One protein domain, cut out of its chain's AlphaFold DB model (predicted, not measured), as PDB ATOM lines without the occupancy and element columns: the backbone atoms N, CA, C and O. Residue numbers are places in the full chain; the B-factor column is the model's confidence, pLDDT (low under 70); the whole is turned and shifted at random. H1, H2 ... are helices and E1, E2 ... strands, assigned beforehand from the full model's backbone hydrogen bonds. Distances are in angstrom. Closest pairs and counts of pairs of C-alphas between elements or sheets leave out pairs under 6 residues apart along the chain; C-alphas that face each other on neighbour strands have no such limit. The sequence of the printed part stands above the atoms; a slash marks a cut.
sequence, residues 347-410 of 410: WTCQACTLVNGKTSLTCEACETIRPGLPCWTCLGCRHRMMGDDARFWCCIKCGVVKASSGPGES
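AT A GLANCE: This is residues 347 to 410 of the 410 residues of the protein "WLM-domain-containing protein" of Acaromyces ingoldii (UniProt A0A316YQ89). With little regular structure, the domain is mostly loops in two lobes: residues 347 to 370 wind into one, and the small antiparallel hairpin E1 and E2, with the short helix H1 beside it, forms the other. The 64 printed residues hold E1, E2 and H1 in that order; the class is mixed, with only 11 residues in named elements. The whole is only just compact, close to loose, with a radius of gyration of the C-alphas of 12.8 A and spans of 34 by 25 by 17 A.

HOW THE PARTS SIT: E1, residues 375 to 377, and E2, residues 384 to 386, are antiparallel at 169 degrees; N 376 and O 385 are 3.0 A apart, within hydrogen-bond range. H1, residues 387 to 391, has its closest C-alpha to E1 at Ala 390, 4.8 A from that of Cys 375. In H1, 0 of 1 O i to N i+4 pairs and 2 of 2 O i to N i+3 pairs are within range.

IN THESE COORDINATES: E1 spans 7.1 A from C-alpha 375 at (124.889, 137.282, 84.184), E2 6.6 A, and H1 7.2 A to C-alpha 391 at (125.429, 129.711, 82.135).

THE WHOLE: The printed part has no cut. Residue 392 and residues 403 to 410 are under pLDDT 70.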
ATOM      1  N   TRP A 347     135.834 141.493  96.920       88.31
ATOM      2  CA  TRP A 347     135.879 142.191  95.625       88.31
ATOM      3  C   TRP A 347     135.426 143.644  95.749       88.31
ATOM      4  O   TRP A 347     134.490 143.960  96.480       88.31
ATOM      5  N   THR A 348     136.085 144.533  95.014       93.06
ATOM      6  CA  THR A 348     135.778 145.967  95.031       93.06
ATOM      7  C   THR A 348     134.805 146.308  93.912       93.06
ATOM      8  O   THR A 348     135.048 145.994  92.745       93.06
ATOM      9  N   CYS A 349     133.700 146.966  94.257       90.19
ATOM     10  CA  CYS A 349     132.729 147.444  93.287       90.19
ATOM     11  C   CYS A 349     133.321 148.556  92.417       90.19
ATOM     12  O   CYS A 349     133.761 149.578  92.930       90.19
ATOM     13  N   GLN A 350     133.271 148.393  91.094       88.12
ATOM     14  CA  GLN A 350     133.785 149.401  90.159       88.12
ATOM     15  C   GLN A 350     132.881 150.640  90.029       88.12
ATOM     16  O   GLN A 350     133.347 151.674  89.566       88.12
ATOM     17  N   ALA A 351     131.613 150.564  90.452       88.56
ATOM     18  CA  ALA A 351     130.674 151.685  90.368       88.56
ATOM     19  C   ALA A 351     130.704 152.599  91.604       88.56
ATOM     20  O   ALA A 351     130.631 153.815  91.469       88.56
ATOM     21  N   CYS A 352     130.802 152.026  92.810       92.00
ATOM     22  CA  CYS A 352     130.719 152.784  94.068       92.00
ATOM     23  C   CYS A 352     131.891 152.552  95.030       92.00
ATOM     24  O   CYS A 352     131.871 153.064  96.144       92.00
ATOM     25  N   THR A 353     132.906 151.779  94.633       92.50
ATOM     26  CA  THR A 353     134.125 151.475  95.411       92.50
ATOM     27  C   THR A 353     133.937 150.662  96.701       92.50
ATOM     28  O   THR A 353     134.923 150.357  97.369       92.50
ATOM     29  N   LEU A 354     132.714 150.224  97.032       92.50
ATOM     30  CA  LEU A 354     132.457 149.355  98.187       92.50
ATOM     31  C   LEU A 354     133.175 147.999  98.052       92.50
ATOM     32  O   LEU A 354     133.137 147.368  96.993       92.50
ATOM     33  N   VAL A 355     133.785 147.526  99.141       92.56
ATOM     34  CA  VAL A 355     134.415 146.199  99.226       92.56
ATOM     35  C   VAL A 355     133.397 145.163  99.710       92.56
ATOM     36  O   VAL A 355     133.056 145.112 100.890       92.56
ATOM     37  N   ASN A 356     132.952 144.309  98.795       90.00
ATOM     38  CA  ASN A 356     131.946 143.272  99.018       90.00
ATOM     39  C   ASN A 356     132.583 141.922  99.398       90.00
ATOM     40  O   ASN A 356     133.761 141.663  99.116       90.00
ATOM     41  N   GLY A 357     131.800 141.048 100.039       88.00
ATOM     42  CA  GLY A 357     132.213 139.688 100.407       88.00
ATOM     43  C   GLY A 357     132.412 138.748  99.205       88.00
ATOM     44  O   GLY A 357     131.979 139.036  98.090       88.00
ATOM     45  N   LYS A 358     133.067 137.593  99.418       80.25
ATOM     46  CA  LYS A 358     133.401 136.616  98.349       80.25
ATOM     47  C   LYS A 358     132.182 136.057  97.635       80.25
ATOM     48  O   LYS A 358     132.257 135.745  96.450       80.25
ATOM     49  N   THR A 359     131.119 135.842  98.394       80.81
ATOM     50  CA  THR A 359     129.880 135.199  97.961       80.81
ATOM     51  C   THR A 359     128.864 136.214  97.448       80.81
ATOM     52  O   THR A 359     127.905 135.823  96.791       80.81
ATOM     53  N   SER A 360     129.087 137.514  97.675       84.12
ATOM     54  CA  SER A 360     128.207 138.575  97.188       84.12
ATOM     55  C   SER A 360     128.318 138.673  95.660       84.12
ATOM     56  O   SER A 360     129.357 139.066  95.120       84.12
ATOM     57  N   LEU A 361     127.247 138.285  94.959       85.00
ATOM     58  CA  LEU A 361     127.137 138.333  93.491       85.00
ATOM     59  C   LEU A 361     126.876 139.756  92.969       85.00
ATOM     60  O   LEU A 361     127.175 140.073  91.815       85.00
ATOM     61  N   THR A 362     126.342 140.621  93.829       89.50
ATOM     62  CA  THR A 362     126.066 142.036  93.579       89.50
ATOM     63  C   THR A 362     126.642 142.895  94.699       89.50
ATOM     64  O   THR A 362     126.944 142.411  95.789       89.50
ATOM     65  N   CYS A 363     126.847 144.176  94.406       90.06
ATOM     66  CA  CYS A 363     127.284 145.154  95.389       90.06
ATOM     67  C   CYS A 363     126.164 145.452  96.392       90.06
ATOM     68  O   CYS A 363     125.062 145.799  95.974       90.06
ATOM     69  N   GLU A 364     126.456 145.414  97.689       89.44
ATOM     70  CA  GLU A 364     125.466 145.668  98.749       89.44
ATOM     71  C   GLU A 364     124.967 147.122  98.786       89.44
ATOM     72  O   GLU A 364     123.865 147.379  99.258       89.44
ATOM     73  N   ALA A 365     125.735 148.083  98.257       88.31
ATOM     74  CA  ALA A 365     125.332 149.493  98.240       88.31
ATOM     75  C   ALA A 365     124.601 149.930  96.963       88.31
ATOM     76  O   ALA A 365     123.776 150.836  97.008       88.31
ATOM     77  N   CYS A 366     124.948 149.361  95.807       88.25
ATOM     78  CA  CYS A 366     124.496 149.881  94.508       88.25
ATOM     79  C   CYS A 366     124.065 148.796  93.520       88.25
ATOM     80  O   CYS A 366     123.900 149.078  92.334       88.25
ATOM     81  N   GLU A 367     123.972 147.546  93.982       85.81
ATOM     82  CA  GLU A 367     123.499 146.378  93.226       85.81
ATOM     83  C   GLU A 367     124.283 146.063  91.940       85.81
ATOM     84  O   GLU A 367     123.892 145.212  91.139       85.81
ATOM     85  N   THR A 368     125.426 146.719  91.734       84.06
ATOM     86  CA  THR A 368     126.297 146.475  90.583       84.06
ATOM     87  C   THR A 368     126.823 145.048  90.628       84.06
ATOM     88  O   THR A 368     127.274 144.583  91.673       84.06
ATOM     89  N   ILE A 369     126.759 144.355  89.495       84.62
ATOM     90  CA  ILE A 369     127.156 142.950  89.374       84.62
ATOM     91  C   ILE A 369     128.665 142.838  89.551       84.62
ATOM     92  O   ILE A 369     129.429 143.675  89.061       84.62
ATOM     93  N   ARG A 370     129.100 141.800  90.261       84.50
ATOM     94  CA  ARG A 370     130.520 141.527  90.427       84.50
ATOM     95  C   ARG A 370     131.184 141.270  89.058       84.50
ATOM     96  O   ARG A 370     130.725 140.399  88.317       84.50
ATOM     97  N   PRO A 371     132.287 141.970  88.734       78.94
ATOM     98  CA  PRO A 371     133.002 141.785  87.474       78.94
ATOM     99  C   PRO A 371     133.453 140.333  87.263       78.94
ATOM    100  O   PRO A 371     133.953 139.695  88.193       78.94
ATOM    101  N   GLY A 372     133.299 139.826  86.037       76.12
ATOM    102  CA  GLY A 372     133.725 138.478  85.638       76.12
ATOM    103  C   GLY A 372     132.746 137.347  85.969       76.12
ATOM    104  O   GLY A 372     133.008 136.205  85.594       76.12
ATOM    105  N   LEU A 373     131.617 137.630  86.631       75.25
ATOM    106  CA  LEU A 373     130.538 136.654  86.773       75.25
ATOM    107  C   LEU A 373     129.626 136.683  85.543       75.25
ATOM    108  O   LEU A 373     129.203 137.762  85.124       75.25
ATOM    109  N   PRO A 374     129.275 135.517  84.977       77.62
ATOM    110  CA  PRO A 374     128.248 135.465  83.958       77.62
ATOM    111  C   PRO A 374     126.921 135.944  84.562       77.62
ATOM    112  O   PRO A 374     126.537 135.556  85.665       77.62
ATOM    113  N   CYS A 375     126.221 136.807  83.832       80.88
ATOM    114  CA  CYS A 375     124.889 137.282  84.184       80.88
ATOM    115  C   CYS A 375     124.050 137.456  82.917       80.88
ATOM    116  O   CYS A 375     124.562 137.886  81.883       80.88
ATOM    117  N   TRP A 376     122.757 137.141  82.974       82.81
ATOM    118  CA  TRP A 376     121.812 137.608  81.957       82.81
ATOM    119  C   TRP A 376     120.416 137.797  82.534       82.81
ATOM    120  O   TRP A 376     120.017 137.149  83.499       82.81
ATOM    121  N   THR A 377     119.670 138.721  81.934       85.88
ATOM    122  CA  THR A 377     118.281 138.990  82.308       85.88
ATOM    123  C   THR A 377     117.364 138.392  81.253       85.88
ATOM    124  O   THR A 377     117.499 138.680  80.064       85.88
ATOM    125  N   CYS A 378     116.424 137.556  81.685       83.12
ATOM    126  CA  CYS A 378     115.452 136.942  80.798       83.12
ATOM    127  C   CYS A 378     114.570 138.006  80.132       83.12
ATOM    128  O   CYS A 378     113.890 138.771  80.812       83.12
ATOM    129  N   LEU A 379     114.503 138.011  78.800       85.19
ATOM    130  CA  LEU A 379     113.659 138.955  78.056       85.19
ATOM    131  C   LEU A 379     112.153 138.674  78.198       85.19
ATOM    132  O   LEU A 379     111.347 139.573  77.976       85.19
ATOM    133  N   GLY A 380     111.765 137.454  78.581       84.06
ATOM    134  CA  GLY A 380     110.362 137.079  78.772       84.06
ATOM    135  C   GLY A 380     109.806 137.464  80.141       84.06
ATOM    136  O   GLY A 380     108.793 138.151  80.221       84.06
ATOM    137  N   CYS A 381     110.462 137.036  81.226       86.50
ATOM    138  CA  CYS A 381     109.963 137.247  82.594       86.50
ATOM    139  C   CYS A 381     110.768 138.263  83.419       86.50
ATOM    140  O   CYS A 381     110.448 138.485  84.585       86.50
ATOM    141  N   ARG A 382     111.824 138.859  82.844       86.44
ATOM    142  CA  ARG A 382     112.759 139.789  83.510       86.44
ATOM    143  C   ARG A 382     113.502 139.221  84.719       86.44
ATOM    144  O   ARG A 382     114.192 139.966  85.409       86.44
ATOM    145  N   HIS A 383     113.408 137.916  84.966       84.12
ATOM    146  CA  HIS A 383     114.210 137.258  85.989       84.12
ATOM    147  C   HIS A 383     115.693 137.370  85.637       84.12
ATOM    148  O   HIS A 383     116.094 137.125  84.494       84.12
ATOM    149  N   ARG A 384     116.488 137.784  86.618       82.56
ATOM    150  CA  ARG A 384     117.918 138.011  86.466       82.56
ATOM    151  C   ARG A 384     118.660 136.803  87.017       82.56
ATOM    152  O   ARG A 384     118.521 136.496  88.192       82.56
ATOM    153  N   MET A 385     119.439 136.154  86.162       80.38
ATOM    154  CA  MET A 385     120.227 134.976  86.511       80.38
ATOM    155  C   MET A 385     121.697 135.360  86.597       80.38
ATOM    156  O   MET A 385     122.190 136.127  85.761       80.38
ATOM    157  N   MET A 386     122.376 134.849  87.619       82.31
ATOM    158  CA  MET A 386     123.720 135.258  88.021       82.31
ATOM    159  C   MET A 386     124.582 134.026  88.292       82.31
ATOM    160  O   MET A 386     124.068 133.004  88.726       82.31
ATOM    161  N   GLY A 387     125.893 134.123  88.075       78.12
ATOM    162  CA  GLY A 387     126.805 133.012  88.355       78.12
ATOM    163  C   GLY A 387     126.503 131.793  87.486       78.12
ATOM    164  O   GLY A 387     126.269 131.938  86.285       78.12
ATOM    165  N   ASP A 388     126.510 130.594  88.069       72.75
ATOM    166  CA  ASP A 388     126.247 129.363  87.315       72.75
ATOM    167  C   ASP A 388     124.871 129.371  86.638       72.75
ATOM    168  O   ASP A 388     124.758 128.917  85.498       72.75
ATOM    169  N   ASP A 389     123.877 130.038  87.232       73.06
ATOM    170  CA  ASP A 389     122.548 130.152  86.632       73.06
ATOM    171  C   ASP A 389     122.567 130.909  85.302       73.06
ATOM    172  O   ASP A 389     121.801 130.643  84.375       73.06
ATOM    173  N   ALA A 390     123.490 131.857  85.158       72.69
ATOM    174  CA  ALA A 390     123.636 132.620  83.931       72.69
ATOM    175  C   ALA A 390     124.310 131.840  82.792       72.69
ATOM    176  O   ALA A 390     124.304 132.307  81.640       72.69
ATOM    177  N   ARG A 391     124.897 130.675  83.107       74.06
ATOM    178  CA  ARG A 391     125.429 129.711  82.135       74.06
ATOM    179  C   ARG A 391     124.316 128.870  81.521       74.06
ATOM    180  O   ARG A 391     124.522 128.323  80.437       74.06
ATOM    181  N   PHE A 392     123.142 128.801  82.154       68.56
ATOM    182  CA  PHE A 392     121.980 128.186  81.535       68.56
ATOM    183  C   PHE A 392     121.537 128.994  80.318       68.56
ATOM    184  O   PHE A 392     121.436 130.226  80.321       68.56
ATOM    185  N   TRP A 393     121.282 128.255  79.246       76.94
ATOM    186  CA  TRP A 393     120.842 128.777  77.960       76.94
ATOM    187  C   TRP A 393     119.341 129.101  77.945       76.94
ATOM    188  O   TRP A 393     118.867 129.707  76.991       76.94
ATOM    189  N   CYS A 394     118.594 128.751  78.994       81.31
ATOM    190  CA  CYS A 394     117.192 129.104  79.192       81.31
ATOM    191  C   CYS A 394     116.968 129.668  80.598       81.31
ATOM    192  O   CYS A 394     117.745 129.420  81.516       81.31
ATOM    193  N   CYS A 395     115.934 130.491  80.753       84.31
ATOM    194  CA  CYS A 395     115.598 131.082  82.038       84.31
ATOM    195  C   CYS A 395     115.046 130.018  82.989       84.31
ATOM    196  O   CYS A 395     113.996 129.451  82.698       84.31
ATOM    197  N   ILE A 396     115.674 129.824  84.151       82.38
ATOM    198  CA  ILE A 396     115.223 128.864  85.174       82.38
ATOM    199  C   ILE A 396     113.786 129.127  85.646       82.38
ATOM    200  O   ILE A 396     113.060 128.204  85.987       82.38
ATOM    201  N   LYS A 397     113.332 130.385  85.589       79.12
ATOM    202  CA  LYS A 397     111.995 130.775  86.046       79.12
ATOM    203  C   LYS A 397     110.886 130.547  85.014       79.12
ATOM    204  O   LYS A 397     109.748 130.297  85.394       79.12
ATOM    205  N   CYS A 398     111.157 130.718  83.719       80.31
ATOM    206  CA  CYS A 398     110.098 130.700  82.693       80.31
ATOM    207  C   CYS A 398     110.436 129.938  81.407       80.31
ATOM    208  O   CYS A 398     109.656 129.977  80.458       80.31
ATOM    209  N   GLY A 399     111.605 129.304  81.330       78.38
ATOM    210  CA  GLY A 399     112.046 128.501  80.187       78.38
ATOM    211  C   GLY A 399     112.421 129.290  78.930       78.38
ATOM    212  O   GLY A 399     112.870 128.698  77.953       78.38
ATOM    213  N   VAL A 400     112.281 130.621  78.920       82.88
ATOM    214  CA  VAL A 400     112.626 131.442  77.748       82.88
ATOM    215  C   VAL A 400     114.117 131.333  77.453       82.88
ATOM    216  O   VAL A 400     114.943 131.561  78.334       82.88
ATOM    217  N   VAL A 401     114.446 130.999  76.209       81.25
ATOM    218  CA  VAL A 401     115.817 130.773  75.743       81.25
ATOM    219  C   VAL A 401     116.575 132.096  75.612       81.25
ATOM    220  O   VAL A 401     116.037 133.106  75.150       81.25
ATOM    221  N   LYS A 402     117.841 132.085  76.026       77.62
ATOM    222  CA  LYS A 402     118.796 133.177  75.865       77.62
ATOM    223  C   LYS A 402     118.970 133.436  74.376       77.62
ATOM    224  O   LYS A 402     119.497 132.593  73.654       77.62
ATOM    225  N   ALA A 403     118.515 134.599  73.912       67.00
ATOM    226  CA  ALA A 403     118.868 135.071  72.581       67.00
ATOM    227  C   ALA A 403     120.398 135.100  72.510       67.00
ATOM    228  O   ALA A 403     121.036 135.661  73.405       67.00
ATOM    229  N   SER A 404     120.976 134.423  71.520       52.72
ATOM    230  CA  SER A 404     122.420 134.281  71.367       52.72
ATOM    231  C   SER A 404     123.091 135.648  71.480       52.72
ATOM    232  O   SER A 404     122.945 136.504  70.608       52.72
ATOM    233  N   SER A 405     123.818 135.862  72.576       46.41
ATOM    234  CA  SER A 405     124.726 136.992  72.695       46.41
ATOM    235  C   SER A 405     125.805 136.761  71.643       46.41
ATOM    236  O   SER A 405     126.557 135.789  71.731       46.41
ATOM    237  N   GLY A 406     125.865 137.618  70.625       36.25
ATOM    238  CA  GLY A 406     127.098 137.776  69.863       36.25
ATOM    239  C   GLY A 406     128.258 138.092  70.821       36.25
ATOM    240  O   GLY A 406     128.024 138.505  71.961       36.25
ATOM    241  N   PRO A 407     129.512 137.870  70.407       34.44
ATOM    242  CA  PRO A 407     130.648 138.109  71.278       34.44
ATOM    243  C   PRO A 407     130.723 139.606  71.595       34.44
ATOM    244  O   PRO A 407     130.890 140.417  70.688       34.44
ATOM    245  N   GLY A 408     130.622 139.956  72.877       41.25
ATOM    246  CA  GLY A 408     130.976 141.284  73.372       41.25
ATOM    247  C   GLY A 408     129.849 142.026  74.073       41.25
ATOM    248  O   GLY A 408     129.291 142.952  73.508       41.25
ATOM    249  N   GLU A 409     129.616 141.681  75.336       35.19
ATOM    250  CA  GLU A 409     129.387 142.680  76.386       35.19
ATOM    251  C   GLU A 409     130.196 142.198  77.595       35.19
ATOM    252  O   GLU A 409     129.757 141.364  78.387       35.19
ATOM    253  N   SER A 410     131.461 142.615  77.596       34.28
ATOM    254  CA  SER A 410     132.458 142.437  78.653       34.28
ATOM    255  C   SER A 410     132.595 143.715  79.455       34.28
ATOM    256  O   SER A 410     132.671 144.769  78.776       34.28
TER     257      SER A 410